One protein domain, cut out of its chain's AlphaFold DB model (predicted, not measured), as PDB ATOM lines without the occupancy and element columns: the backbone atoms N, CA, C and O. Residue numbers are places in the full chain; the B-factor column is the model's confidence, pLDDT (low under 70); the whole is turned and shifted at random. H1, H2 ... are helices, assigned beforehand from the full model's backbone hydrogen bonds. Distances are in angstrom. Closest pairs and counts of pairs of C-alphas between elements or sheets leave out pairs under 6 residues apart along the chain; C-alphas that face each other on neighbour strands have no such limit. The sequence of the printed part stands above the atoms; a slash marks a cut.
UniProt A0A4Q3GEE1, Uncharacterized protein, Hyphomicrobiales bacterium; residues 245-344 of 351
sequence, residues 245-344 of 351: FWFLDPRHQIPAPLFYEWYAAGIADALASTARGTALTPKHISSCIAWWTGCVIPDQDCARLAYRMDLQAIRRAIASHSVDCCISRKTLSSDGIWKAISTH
ATOM      1  N   PHE A 245      16.202 -27.667 198.412       82.88
ATOM      2  CA  PHE A 245      15.446 -27.099 199.519       82.88
ATOM      3  C   PHE A 245      15.291 -28.148 200.618       82.88
ATOM      4  O   PHE A 245      14.789 -29.241 200.351       82.88
ATOM      5  N   TRP A 246      15.708 -27.815 201.842       81.69
ATOM      6  CA  TRP A 246      15.659 -28.747 202.969       81.69
ATOM      7  C   TRP A 246      14.242 -29.297 203.150       81.69
ATOM      8  O   TRP A 246      14.067 -30.501 203.248       81.69
ATOM      9  N   PHE A 247      13.218 -28.447 203.042       83.44
ATOM     10  CA  PHE A 247      11.805 -28.802 203.205       83.44
ATOM     11  C   PHE A 247      11.243 -29.739 202.122       83.44
ATOM     12  O   PHE A 247      10.133 -30.247 202.276       83.44
ATOM     13  N   LEU A 248      11.978 -29.972 201.029       84.06
ATOM     14  CA  LEU A 248      11.619 -30.968 200.016       84.06
ATOM     15  C   LEU A 248      12.169 -32.364 200.335       84.06
ATOM     16  O   LEU A 248      11.834 -33.314 199.626       84.06
ATOM     17  N   ASP A 249      12.989 -32.523 201.378       82.44
ATOM     18  CA  ASP A 249      13.386 -33.847 201.847       82.44
ATOM     19  C   ASP A 249      12.152 -34.580 202.420       82.44
ATOM     20  O   ASP A 249      11.506 -34.072 203.348       82.44
ATOM     21  N   PRO A 250      11.820 -35.786 201.909       79.25
ATOM     22  CA  PRO A 250      10.658 -36.556 202.352       79.25
ATOM     23  C   PRO A 250      10.597 -36.799 203.865       79.25
ATOM     24  O   PRO A 250       9.515 -37.021 204.408       79.25
ATOM     25  N   ARG A 251      11.739 -36.749 204.563       84.50
ATOM     26  CA  ARG A 251      11.823 -36.928 206.018       84.50
ATOM     27  C   ARG A 251      11.131 -35.813 206.802       84.50
ATOM     28  O   ARG A 251      10.655 -36.089 207.900       84.50
ATOM     29  N   HIS A 252      11.043 -34.597 206.261       84.00
ATOM     30  CA  HIS A 252      10.401 -33.474 206.956       84.00
ATOM     31  C   HIS A 252       8.876 -33.454 206.813       84.00
ATOM     32  O   HIS A 252       8.220 -32.777 207.596       84.00
ATOM     33  N   GLN A 253       8.313 -34.198 205.850       83.38
ATOM     34  CA  GLN A 253       6.863 -34.376 205.674       83.38
ATOM     35  C   GLN A 253       6.066 -33.055 205.659       83.38
ATOM     36  O   GLN A 253       4.988 -32.965 206.245       83.38
ATOM     37  N   ILE A 254       6.594 -32.025 204.992       83.94
ATOM     38  CA  ILE A 254       5.973 -30.697 204.949       83.94
ATOM     39  C   ILE A 254       4.621 -30.762 204.213       83.94
ATOM     40  O   ILE A 254       4.578 -31.169 203.046       83.94
ATOM     41  N   PRO A 255       3.504 -30.372 204.858       85.06
ATOM     42  CA  PRO A 255       2.193 -30.366 204.222       85.06
ATOM     43  C   PRO A 255       2.124 -29.388 203.046       85.06
ATOM     44  O   PRO A 255       2.524 -28.233 203.163       85.06
ATOM     45  N   ALA A 256       1.516 -29.822 201.938       83.31
ATOM     46  CA  ALA A 256       1.355 -28.989 200.745       83.31
ATOM     47  C   ALA A 256       0.698 -27.612 200.995       83.31
ATOM     48  O   ALA A 256       1.143 -26.660 200.358       83.31
ATOM     49  N   PRO A 257      -0.299 -27.454 201.898       88.19
ATOM     50  CA  PRO A 257      -0.873 -26.141 202.201       88.19
ATOM     51  C   PRO A 257       0.148 -25.098 202.669       88.19
ATOM     52  O   PRO A 257       0.013 -23.940 202.291       88.19
ATOM     53  N   LEU A 258       1.202 -25.500 203.394       86.25
ATOM     54  CA  LEU A 258       2.226 -24.563 203.870       86.25
ATOM     55  C   LEU A 258       2.993 -23.908 202.716       86.25
ATOM     56  O   LEU A 258       3.379 -22.750 202.813       86.25
ATOM     57  N   PHE A 259       3.159 -24.595 201.580       86.94
ATOM     58  CA  PHE A 259       3.815 -23.981 200.422       86.94
ATOM     59  C   PHE A 259       3.033 -22.785 199.873       86.94
ATOM     60  O   PHE A 259       3.653 -21.850 199.380       86.94
ATOM     61  N   TYR A 260       1.702 -22.786 199.977       87.06
ATOM     62  CA  TYR A 260       0.860 -21.669 199.533       87.06
ATOM     63  C   TYR A 260       0.803 -20.525 200.550       87.06
ATOM     64  O   TYR A 260       0.382 -19.427 200.198       87.06
ATOM     65  N   GLU A 261       1.216 -20.772 201.795       83.06
ATOM     66  CA  GLU A 261       1.428 -19.718 202.792       83.06
ATOM     67  C   GLU A 261       2.768 -19.009 202.570       83.06
ATOM     68  O   GLU A 261       2.882 -17.818 202.838       83.06
ATOM     69  N   TRP A 262       3.776 -19.734 202.078       81.06
ATOM     70  CA  TRP A 262       5.139 -19.216 201.926       81.06
ATOM     71  C   TRP A 262       5.443 -18.668 200.531       81.06
ATOM     72  O   TRP A 262       6.291 -17.793 200.401       81.06
ATOM     73  N   TYR A 263       4.782 -19.176 199.487       83.88
ATOM     74  CA  TYR A 263       5.136 -18.874 198.101       83.88
ATOM     75  C   TYR A 263       3.927 -18.516 197.242       83.88
ATOM     76  O   TYR A 263       2.803 -18.976 197.454       83.88
ATOM     77  N   ALA A 264       4.194 -17.757 196.177       83.06
ATOM     78  CA  ALA A 264       3.223 -17.511 195.122       83.06
ATOM     79  C   ALA A 264       2.714 -18.832 194.518       83.06
ATOM     80  O   ALA A 264       3.473 -19.790 194.349       83.06
ATOM     81  N   ALA A 265       1.436 -18.859 194.126       88.06
ATOM     82  CA  ALA A 265       0.731 -20.084 193.740       88.06
ATOM     83  C   ALA A 265       1.479 -20.952 192.709       88.06
ATOM     84  O   ALA A 265       1.558 -22.162 192.883       88.06
ATOM     85  N   GLY A 266       2.086 -20.352 191.676       88.50
ATOM     86  CA  GLY A 266       2.825 -21.104 190.652       88.50
ATOM     87  C   GLY A 266       4.072 -21.825 191.182       88.50
ATOM     88  O   GLY A 266       4.377 -22.935 190.744       88.50
ATOM     89  N   ILE A 267       4.763 -21.230 192.157       89.06
ATOM     90  CA  ILE A 267       5.907 -21.850 192.839       89.06
ATOM     91  C   ILE A 267       5.436 -22.863 193.869       89.06
ATOM     92  O   ILE A 267       5.963 -23.973 193.901       89.06
ATOM     93  N   ALA A 268       4.405 -22.533 194.646       90.56
ATOM     94  CA  ALA A 268       3.795 -23.464 195.585       90.56
ATOM     95  C   ALA A 268       3.332 -24.755 194.886       90.56
ATOM     96  O   ALA A 268       3.624 -25.853 195.363       90.56
ATOM     97  N   ASP A 269       2.708 -24.640 193.707       92.19
ATOM     98  CA  ASP A 269       2.318 -25.773 192.861       92.19
ATOM     99  C   ASP A 269       3.535 -26.619 192.445       92.19
ATOM    100  O   ASP A 269       3.513 -27.849 192.562       92.19
ATOM    101  N   ALA A 270       4.625 -25.978 192.008       92.00
ATOM    102  CA  ALA A 270       5.858 -26.655 191.606       92.00
ATOM    103  C   ALA A 270       6.539 -27.392 192.778       92.00
ATOM    104  O   ALA A 270       6.968 -28.544 192.630       92.00
ATOM    105  N   LEU A 271       6.597 -26.759 193.954       91.25
ATOM    106  CA  LEU A 271       7.126 -27.339 195.191       91.25
ATOM    107  C   LEU A 271       6.274 -28.522 195.654       91.25
ATOM    108  O   LEU A 271       6.806 -29.607 195.886       91.25
ATOM    109  N   ALA A 272       4.951 -28.357 195.694       90.50
ATOM    110  CA  ALA A 272       4.017 -29.416 196.060       90.50
ATOM    111  C   ALA A 272       4.098 -30.605 195.090       90.50
ATOM    112  O   ALA A 272       4.054 -31.763 195.511       90.50
ATOM    113  N   SER A 273       4.240 -30.342 193.788       90.75
ATOM    114  CA  SER A 273       4.459 -31.391 192.795       90.75
ATOM    115  C   SER A 273       5.761 -32.149 193.029       90.75
ATOM    116  O   SER A 273       5.749 -33.382 192.981       90.75
ATOM    117  N   THR A 274       6.844 -31.436 193.338       90.50
ATOM    118  CA  THR A 274       8.156 -32.030 193.630       90.50
ATOM    119  C   THR A 274       8.113 -32.880 194.900       90.50
ATOM    120  O   THR A 274       8.538 -34.032 194.871       90.50
ATOM    121  N   ALA A 275       7.516 -32.370 195.982       88.50
ATOM    122  CA  ALA A 275       7.361 -33.091 197.248       88.50
ATOM    123  C   ALA A 275       6.548 -34.392 197.095       88.50
ATOM    124  O   ALA A 275       6.823 -35.385 197.763       88.50
ATOM    125  N   ARG A 276       5.573 -34.419 196.174       87.44
ATOM    126  CA  ARG A 276       4.783 -35.619 195.837       87.44
ATOM    127  C   ARG A 276       5.470 -36.567 194.845       87.44
ATOM    128  O   ARG A 276       4.874 -37.575 194.474       87.44
ATOM    129  N   GLY A 277       6.670 -36.243 194.360       86.50
ATOM    130  CA  GLY A 277       7.344 -37.010 193.306       86.50
ATOM    131  C   GLY A 277       6.614 -36.978 191.957       86.50
ATOM    132  O   GLY A 277       6.809 -37.857 191.120       86.50
ATOM    133  N   THR A 278       5.751 -35.982 191.744       88.50
ATOM    134  CA  THR A 278       5.026 -35.795 190.483       88.50
ATOM    135  C   THR A 278       5.823 -34.912 189.534       88.50
ATOM    136  O   THR A 278       6.529 -33.993 189.950       88.50
ATOM    137  N   ALA A 279       5.700 -35.185 188.241       89.94
ATOM    138  CA  ALA A 279       6.363 -34.408 187.209       89.94
ATOM    139  C   ALA A 279       5.908 -32.940 187.181       89.94
ATOM    140  O   ALA A 279       4.741 -32.625 187.423       89.94
ATOM    141  N   LEU A 280       6.831 -32.051 186.810       93.12
ATOM    142  CA  LEU A 280       6.527 -30.643 186.595       93.12
ATOM    143  C   LEU A 280       5.773 -30.434 185.277       93.12
ATOM    144  O   LEU A 280       6.126 -31.006 184.242       93.12
ATOM    145  N   THR A 281       4.744 -29.589 185.336       93.94
ATOM    146  CA  THR A 281       4.000 -29.111 184.168       93.94
ATOM    147  C   THR A 281       4.743 -27.938 183.513       93.94
ATOM    148  O   THR A 281       5.624 -27.345 184.144       93.94
ATOM    149  N   PRO A 282       4.390 -27.541 182.276       94.69
ATOM    150  CA  PRO A 282       5.025 -26.393 181.629       94.69
ATOM    151  C   PRO A 282       4.864 -25.096 182.437       94.69
ATOM    152  O   PRO A 282       5.822 -24.342 182.575       94.69
ATOM    153  N   LYS A 283       3.691 -24.901 183.055       94.19
ATOM    154  CA  LYS A 283       3.389 -23.757 183.924       94.19
ATOM    155  C   LYS A 283       4.234 -23.736 185.203       94.19
ATOM    156  O   LYS A 283       4.612 -22.670 185.681       94.19
ATOM    157  N   HIS A 284       4.539 -24.906 185.776       94.38
ATOM    158  CA  HIS A 284       5.446 -24.980 186.928       94.38
ATOM    159  C   HIS A 284       6.842 -24.499 186.523       94.38
ATOM    160  O   HIS A 284       7.448 -23.696 187.220       94.38
ATOM    161  N   ILE A 285       7.329 -24.962 185.368       94.00
ATOM    162  CA  ILE A 285       8.659 -24.624 184.856       94.00
ATOM    163  C   ILE A 285       8.771 -23.122 184.571       94.00
ATOM    164  O   ILE A 285       9.727 -22.503 185.032       94.00
ATOM    165  N   SER A 286       7.803 -22.534 183.862       93.88
ATOM    166  CA  SER A 286       7.798 -21.093 183.578       93.88
ATOM    167  C   SER A 286       7.759 -20.259 184.858       93.88
ATOM    168  O   SER A 286       8.540 -19.319 184.994       93.88
ATOM    169  N   SER A 287       6.935 -20.659 185.835       92.31
ATOM    170  CA  SER A 287       6.863 -20.005 187.147       92.31
ATOM    171  C   SER A 287       8.212 -20.044 187.868       92.31
ATOM    172  O   SER A 287       8.663 -19.020 188.367       92.31
ATOM    173  N   CYS A 288       8.889 -21.197 187.882       92.06
ATOM    174  CA  CYS A 288      10.212 -21.347 188.492       92.06
ATOM    175  C   CYS A 288      11.281 -20.473 187.827       92.06
ATOM    176  O   CYS A 288      12.078 -19.852 188.525       92.06
ATOM    177  N   ILE A 289      11.294 -20.397 186.492       93.38
ATOM    178  CA  ILE A 289      12.232 -19.532 185.766       93.38
ATOM    179  C   ILE A 289      11.975 -18.064 186.121       93.38
ATOM    180  O   ILE A 289      12.919 -17.351 186.463       93.38
ATOM    181  N   ALA A 290      10.712 -17.634 186.096       91.81
ATOM    182  CA  ALA A 290      10.332 -16.272 186.447       91.81
ATOM    183  C   ALA A 290      10.699 -15.927 187.893       91.81
ATOM    184  O   ALA A 290      11.215 -14.844 188.137       91.81
ATOM    185  N   TRP A 291      10.519 -16.857 188.831       89.62
ATOM    186  CA  TRP A 291      10.889 -16.657 190.232       89.62
ATOM    187  C   TRP A 291      12.393 -16.426 190.405       89.62
ATOM    188  O   TRP A 291      12.795 -15.410 190.949       89.62
ATOM    189  N   TRP A 292      13.248 -17.313 189.889       90.31
ATOM    190  CA  TRP A 292      14.697 -17.194 190.121       90.31
ATOM    191  C   TRP A 292      15.406 -16.151 189.268       90.31
ATOM    192  O   TRP A 292      16.567 -15.855 189.517       90.31
ATOM    193  N   THR A 293      14.777 -15.653 188.206       91.69
ATOM    194  CA  THR A 293      15.479 -14.787 187.247       91.69
ATOM    195  C   THR A 293      14.732 -13.505 186.921       91.69
ATOM    196  O   THR A 293      15.316 -12.624 186.310       91.69
ATOM    197  N   GLY A 294      13.446 -13.394 187.251       89.31
ATOM    198  CA  GLY A 294      12.565 -12.337 186.746       89.31
ATOM    199  C   GLY A 294      12.161 -12.506 185.273       89.31
ATOM    200  O   GLY A 294      11.314 -11.768 184.780       89.31
ATOM    201  N   CYS A 295      12.724 -13.478 184.542       90.44
ATOM    202  CA  CYS A 295      12.420 -13.678 183.126       90.44
ATOM    203  C   CYS A 295      11.119 -14.443 182.911       90.44
ATOM    204  O   CYS A 295      10.935 -15.549 183.420       90.44
ATOM    205  N   VAL A 296      10.266 -13.918 182.036       90.25
ATOM    206  CA  VAL A 296       9.053 -14.610 181.601       90.25
ATOM    207  C   VAL A 296       9.363 -15.453 180.367       90.25
ATOM    208  O   VAL A 296       9.620 -14.921 179.290       90.25
ATOM    209  N   ILE A 297       9.305 -16.777 180.520       91.44
ATOM    210  CA  ILE A 297       9.357 -17.732 179.406       91.44
ATOM    211  C   ILE A 297       7.949 -18.305 179.191       91.44
ATOM    212  O   ILE A 297       7.357 -18.792 180.158       91.44
ATOM    213  N   PRO A 298       7.390 -18.269 177.967       92.69
ATOM    214  CA  PRO A 298       6.053 -18.790 177.703       92.69
ATOM    215  C   PRO A 298       5.906 -20.280 178.042       92.69
ATOM    216  O   PRO A 298       6.741 -21.106 177.669       92.69
ATOM    217  N   ASP A 299       4.771 -20.656 178.642       93.62
ATOM    218  CA  ASP A 299       4.443 -22.052 178.983       93.62
ATOM    219  C   ASP A 299       4.572 -23.010 177.782       93.62
ATOM    220  O   ASP A 299       4.936 -24.175 177.936       93.62
ATOM    221  N   GLN A 300       4.284 -22.522 176.571       92.56
ATOM    222  CA  GLN A 300       4.375 -23.297 175.328       92.56
ATOM    223  C   GLN A 300       5.811 -23.740 175.029       92.56
ATOM    224  O   GLN A 300       6.024 -24.876 174.601       92.56
ATOM    225  N   ASP A 301       6.793 -22.887 175.311       91.12
ATOM    226  CA  ASP A 301       8.206 -23.211 175.121       91.12
ATOM    227  C   ASP A 301       8.666 -24.218 176.181       91.12
ATOM    228  O   ASP A 301       9.338 -25.210 175.870       91.12
ATOM    229  N   CYS A 302       8.191 -24.054 177.422       92.19
ATOM    230  CA  CYS A 302       8.441 -24.978 178.528       92.19
ATOM    231  C   CYS A 302       7.829 -26.377 178.321       92.19
ATOM    232  O   CYS A 302       8.246 -27.331 178.986       92.19
ATOM    233  N   ALA A 303       6.890 -26.552 177.380       89.75
ATOM    234  CA  ALA A 303       6.231 -27.835 177.128       89.75
ATOM    235  C   ALA A 303       7.207 -28.965 176.776       89.75
ATOM    236  O   ALA A 303       6.975 -30.120 177.129       89.75
ATOM    237  N   ARG A 304       8.340 -28.636 176.144       86.12
ATOM    238  CA  ARG A 304       9.379 -29.610 175.764       86.12
ATOM    239  C   ARG A 304      10.182 -30.161 176.945       86.12
ATOM    240  O   ARG A 304      10.883 -31.163 176.779       86.12
ATOM    241  N   LEU A 305      10.112 -29.491 178.094       87.75
ATOM    242  CA  LEU A 305      10.837 -29.818 179.323       87.75
ATOM    243  C   LEU A 305       9.939 -30.466 180.377       87.75
ATOM    244  O   LEU A 305      10.438 -31.158 181.267       87.75
ATOM    245  N   ALA A 306       8.623 -30.265 180.263       84.50
ATOM    246  CA  ALA A 306       7.643 -30.905 181.124       84.50
ATOM    247  C   ALA A 306       7.873 -32.422 181.161       84.50
ATOM    248  O   ALA A 306       8.207 -33.039 180.148       84.50
ATOM    249  N   TYR A 307       7.732 -33.018 182.345       81.50
ATOM    250  CA  TYR A 307       7.971 -34.450 182.594       81.50
ATOM    251  C   TYR A 307       9.414 -34.951 182.403       81.50
ATOM    252  O   TYR A 307       9.698 -36.109 182.714       81.50
ATOM    253  N   ARG A 308      10.343 -34.106 181.941       83.88
ATOM    254  CA  ARG A 308      11.731 -34.491 181.621       83.88
ATOM    255  C   ARG A 308      12.767 -33.863 182.543       83.88
ATOM    256  O   ARG A 308      13.924 -34.276 182.503       83.88
ATOM    257  N   MET A 309      12.353 -32.895 183.354       86.12
ATOM    258  CA  MET A 309      13.217 -32.139 184.247       86.12
ATOM    259  C   MET A 309      12.519 -31.899 185.588       86.12
ATOM    260  O   MET A 309      11.316 -31.632 185.629       86.12
ATOM    261  N   ASP A 310      13.273 -32.029 186.676       88.38
ATOM    262  CA  ASP A 310      12.807 -31.703 188.023       88.38
ATOM    263  C   ASP A 310      13.222 -30.284 188.427       88.38
ATOM    264  O   ASP A 310      14.042 -29.643 187.768       88.38
ATOM    265  N   LEU A 311      12.638 -29.802 189.527       90.25
ATOM    266  CA  LEU A 311      12.847 -28.458 190.064       90.25
ATOM    267  C   LEU A 311      14.334 -28.148 190.294       90.25
ATOM    268  O   LEU A 311      14.815 -27.057 189.986       90.25
ATOM    269  N   GLN A 312      15.063 -29.128 190.825       89.69
ATOM    270  CA  GLN A 312      16.460 -28.976 191.194       89.69
ATOM    271  C   GLN A 312      17.358 -28.872 189.960       89.69
ATOM    272  O   GLN A 312      18.316 -28.098 189.952       89.69
ATOM    273  N   ALA A 313      17.040 -29.616 188.902       90.44
ATOM    274  CA  ALA A 313      17.718 -29.526 187.624       90.44
ATOM    275  C   ALA A 313      17.541 -28.145 186.980       90.44
ATOM    276  O   ALA A 313      18.519 -27.598 186.475       90.44
ATOM    277  N   ILE A 314      16.343 -27.551 187.067       92.69
ATOM    278  CA  ILE A 314      16.090 -26.184 186.574       92.69
ATOM    279  C   ILE A 314      16.979 -25.184 187.313       92.69
ATOM    280  O   ILE A 314      17.722 -24.428 186.689       92.69
ATOM    281  N   ARG A 315      16.938 -25.220 188.651       92.19
ATOM    282  CA  ARG A 315      17.670 -24.287 189.510       92.19
ATOM    283  C   ARG A 315      19.172 -24.340 189.253       92.19
ATOM    284  O   ARG A 315      19.815 -23.308 189.115       92.19
ATOM    285  N   ARG A 316      19.730 -25.543 189.154       93.00
ATOM    286  CA  ARG A 316      21.157 -25.751 188.877       93.00
ATOM    287  C   ARG A 316      21.552 -25.318 187.463       93.00
ATOM    288  O   ARG A 316      22.621 -24.748 187.302       93.00
ATOM    289  N   ALA A 317      20.706 -25.536 186.453       94.62
ATOM    290  CA  ALA A 317      20.976 -25.052 185.099       94.62
ATOM    291  C   ALA A 317      21.064 -23.515 185.057       94.62
ATOM    292  O   ALA A 317      21.990 -22.965 184.461       94.62
ATOM    293  N   ILE A 318      20.132 -22.836 185.738       95.38
ATOM    294  CA  ILE A 318      20.119 -21.374 185.883       95.38
ATOM    295  C   ILE A 318      21.356 -20.902 186.650       95.38
ATOM    296  O   ILE A 318      22.090 -20.051 186.148       95.38
ATOM    297  N   ALA A 319      21.623 -21.477 187.824       95.19
ATOM    298  CA  ALA A 319      22.744 -21.081 188.668       95.19
ATOM    299  C   ALA A 319      24.085 -21.291 187.955       95.19
ATOM    300  O   ALA A 319      24.902 -20.375 187.899       95.19
ATOM    301  N   SER A 320      24.286 -22.450 187.316       95.44
ATOM    302  CA  SER A 320      25.514 -22.745 186.576       95.44
ATOM    303  C   SER A 320      25.757 -21.756 185.442       95.44
ATOM    304  O   SER A 320      26.859 -21.226 185.320       95.44
ATOM    305  N   HIS A 321      24.730 -21.462 184.641       96.50
ATOM    306  CA  HIS A 321      24.853 -20.485 183.564       96.50
ATOM    307  C   HIS A 321      25.112 -19.068 184.086       96.50
ATOM    308  O   HIS A 321      25.929 -18.345 183.521       96.50
ATOM    309  N   SER A 322      24.448 -18.685 185.176       96.19
ATOM    310  CA  SER A 322      24.597 -17.360 185.785       96.19
ATOM    311  C   SER A 322      26.002 -17.164 186.346       96.19
ATOM    312  O   SER A 322      26.634 -16.149 186.060       96.19
ATOM    313  N   VAL A 323      26.542 -18.174 187.035       96.75
ATOM    314  CA  VAL A 323      27.943 -18.198 187.473       96.75
ATOM    315  C   VAL A 323      28.882 -18.063 186.275       96.75
ATOM    316  O   VAL A 323      29.766 -17.212 186.296       96.75
ATOM    317  N   ASP A 324      28.676 -18.840 185.205       96.12
ATOM    318  CA  ASP A 324      29.528 -18.792 184.009       96.12
ATOM    319  C   ASP A 324      29.503 -17.418 183.315       96.12
ATOM    320  O   ASP A 324      30.532 -16.948 182.815       96.12
ATOM    321  N   CYS A 325      28.346 -16.753 183.292       96.25
ATOM    322  CA  CYS A 325      28.211 -15.386 182.798       96.25
ATOM    323  C   CYS A 325      28.950 -14.390 183.694       96.25
ATOM    324  O   CYS A 325      29.745 -13.603 183.174       96.25
ATOM    325  N   CYS A 326      28.749 -14.465 185.011       94.94
ATOM    326  CA  CYS A 326      29.320 -13.526 185.972       94.94
ATOM    327  C   CYS A 326      30.876 -13.663 186.013       94.94
ATOM    328  O   CYS A 326      31.573 -12.664 185.819       94.94
ATOM    329  N   ILE A 327      31.457 -14.880 185.993       95.81
ATOM    330  CA  ILE A 327      32.928 -15.068 185.846       95.81
ATOM    331  C   ILE A 327      33.472 -14.621 184.478       95.81
ATOM    332  O   ILE A 327      34.610 -14.172 184.366       95.81
ATOM    333  N   SER A 328      32.668 -14.738 183.415       95.62
ATOM    334  CA  SER A 328      33.064 -14.322 182.062       95.62
ATOM    335  C   SER A 328      32.799 -12.840 181.795       95.62
ATOM    336  O   SER A 328      33.064 -12.381 180.681       95.62
ATOM    337  N   ARG A 329      32.243 -12.104 182.768       92.88
ATOM    338  CA  ARG A 329      31.787 -10.710 182.634       92.88
ATOM    339  C   ARG A 329      30.837 -10.503 181.453       92.88
ATOM    340  O   ARG A 329      30.921  -9.511 180.731       92.88
ATOM    341  N   LYS A 330      29.959 -11.478 181.225       93.31
ATOM    342  CA  LYS A 330      28.914 -11.425 180.201       93.31
ATOM    343  C   LYS A 330      27.583 -11.092 180.853       93.31
ATOM    344  O   LYS A 330      27.279 -11.594 181.929       93.31
ATOM    345  N   THR A 331      26.776 -10.301 180.159       90.25
ATOM    346  CA  THR A 331      25.402 -10.017 180.572       90.25
ATOM    347  C   THR A 331      24.578 -11.301 180.549       90.25
ATOM    348  O   THR A 331      24.592 -12.045 179.562       90.25
ATOM    349  N   LEU A 332      23.856 -11.558 181.637       93.62
ATOM    350  CA  LEU A 332      22.876 -12.630 181.698       93.62
ATOM    351  C   LEU A 332      21.688 -12.256 180.802       93.62
ATOM    352  O   LEU A 332      21.233 -11.120 180.813       93.62
ATOM    353  N   SER A 333      21.198 -13.195 179.994       94.38
ATOM    354  CA  SER A 333      20.082 -12.944 179.070       94.38
ATOM    355  C   SER A 333      19.041 -14.049 179.164       94.38
ATOM    356  O   SER A 333      19.380 -15.202 179.444       94.38
ATOM    357  N   SER A 334      17.781 -13.714 178.883       92.69
ATOM    358  CA  SER A 334      16.679 -14.681 178.879       92.69
ATOM    359  C   SER A 334      16.921 -15.820 177.881       92.69
ATOM    360  O   SER A 334      16.705 -16.982 178.218       92.69
ATOM    361  N   ASP A 335      17.470 -15.518 176.698       93.25
ATOM    362  CA  ASP A 335      17.851 -16.525 175.696       93.25
ATOM    363  C   ASP A 335      18.971 -17.446 176.196       93.25
ATOM    364  O   ASP A 335      18.938 -18.660 175.976       93.25
ATOM    365  N   GLY A 336      19.966 -16.880 176.888       93.94
ATOM    366  CA  GLY A 336      21.049 -17.638 177.512       93.94
ATOM    367  C   GLY A 336      20.527 -18.601 178.578       93.94
ATOM    368  O   GLY A 336      20.850 -19.791 178.539       93.94
ATOM    369  N   ILE A 337      19.648 -18.112 179.458       94.19
ATOM    370  CA  ILE A 337      18.964 -18.913 180.481       94.19
ATOM    371  C   ILE A 337      18.158 -20.036 179.830       94.19
ATOM    372  O   ILE A 337      18.335 -21.207 180.172       94.19
ATOM    373  N   TRP A 338      17.312 -19.713 178.850       94.00
ATOM    374  CA  TRP A 338      16.491 -20.708 178.167       94.00
ATOM    375  C   TRP A 338      17.339 -21.776 177.475       94.00
ATOM    376  O   TRP A 338      17.052 -22.973 177.577       94.00
ATOM    377  N   LYS A 339      18.425 -21.378 176.806       93.06
ATOM    378  CA  LYS A 339      19.368 -22.312 176.184       93.06
ATOM    379  C   LYS A 339      20.019 -23.220 177.224       93.06
ATOM    380  O   LYS A 339      20.015 -24.432 177.039       93.06
ATOM    381  N   ALA A 340      20.530 -22.661 178.319       92.75
ATOM    382  CA  ALA A 340      21.176 -23.430 179.380       92.75
ATOM    383  C   ALA A 340      20.241 -24.495 179.964       92.75
ATOM    384  O   ALA A 340      20.636 -25.652 180.108       92.75
ATOM    385  N   ILE A 341      18.985 -24.121 180.216       92.12
ATOM    386  CA  ILE A 341      17.955 -25.035 180.703       92.12
ATOM    387  C   ILE A 341      17.639 -26.103 179.650       92.12
ATOM    388  O   ILE A 341      17.660 -27.289 179.961       92.12
ATOM    389  N   SER A 342      17.372 -25.703 178.404       89.12
ATOM    390  CA  SER A 342      16.898 -26.598 177.336       89.12
ATOM    391  C   SER A 342      17.958 -27.533 176.751       89.12
ATOM    392  O   SER A 342      17.608 -28.505 176.078       89.12
ATOM    393  N   THR A 343      19.238 -27.285 177.026       86.00
ATOM    394  CA  THR A 343      20.346 -28.179 176.655       86.00
ATOM    395  C   THR A 343      20.971 -28.893 177.851       86.00
ATOM    396  O   THR A 343      22.007 -29.540 177.695       86.00
ATOM    397  N   HIS A 344      20.390 -28.768 179.048       80.38
ATOM    398  CA  HIS A 344      21.010 -29.294 180.257       80.38
ATOM    399  C   HIS A 344      21.123 -30.835 180.213       80.38
ATOM    400  O   HIS A 344      20.147 -31.505 179.861       80.38
TER     401      HIS A 344
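This is residues 245 to 344 of the 351 residues of an uncharacterized protein of Hyphomicrobiales bacterium (UniProt A0A4Q3GEE1). What is the shape of this domain? The longest helix, H5, reaches from the middle to one end, with H6 folded back across it, while the hairpin of H1 and H2 makes the other end. H3 packs between H2 and H5 in the middle, and the short H4 packs on residues 282 to 286 of H3. What is it made of? The printed part has 100 residues with six named helices, H1 to H6 in order along the chain, and no named strand; its class is all helix. It is compact, with a radius of gyration of the C-alphas of 13.8 A and spans of 41 by 28 by 21 A.

Where is the longest helix? H5 is residues 311 to 327, 24.5 A from first to last C-alpha, from (12.847, -28.458, 190.064) to (32.928, -15.068, 185.846). Where are the other helices? H6 is residues 334 to 342, 12.0 A long, and H3 is residues 282 to 293, 16.6 A long. H4 is residues 299 to 302, 5.0 A long, and H2 is residues 265 to 275, 15.0 A long. H1 is residues 256 to 262, 10.5 A long, and begins at C-alpha 256 at (1.355, -28.989, 200.745).

What touches H5? H6 touches it at a steep tilt of 50 degrees, opposite ways; their closest C-alphas, of Ala 317 and Ile 341, are 5.3 A apart. H5 touches H3 with residues 311 to 315 alone, at a shallow tilt of 34 degrees, only just short of steep, the same way; the closest C-alphas, of Ile 285 and Leu 311, are 7.7 A apart. H5 only just touches H2, with residue 311 alone and 3 pairs of C-alphas within 8 A; the closest, of Thr 274 and Leu 311, are 6.9 A apart. What lies farther out? H3 touches H2 about perpendicular, only just, at 72 degrees, with C-alphas of Ala 270 and His 284 closest at 5.0 A, and touches H4 with residues 282 to 286 alone, Pro 282 and Cys 302 having the closest C-alphas at 4.8 A. H1 and H2 touch as a helical hairpin, opposite ways at a steep tilt of 42 degrees, with C-alphas of Phe 259 and Ala 268 closest at 4.9 A. H1 is apart from H3, H4, H5 and H6. How do the backbones run? Every O i to N i+4 pair is within hydrogen-bond range in H2, H3, H5 and H6, and 2 of 3 are in H1; H4 is too short for such a pair.

How large is it? The two C-alphas farthest apart, of Pro 255 and Arg 329, are 41.6 A apart. Are there cuts or long links? The printed part has no cut and no long link; the links from H1 to H2 and from H3 to H4 are tight. How confident is the model? The mean pLDDT of the printed part is 90.0, and no printed residue is under 70.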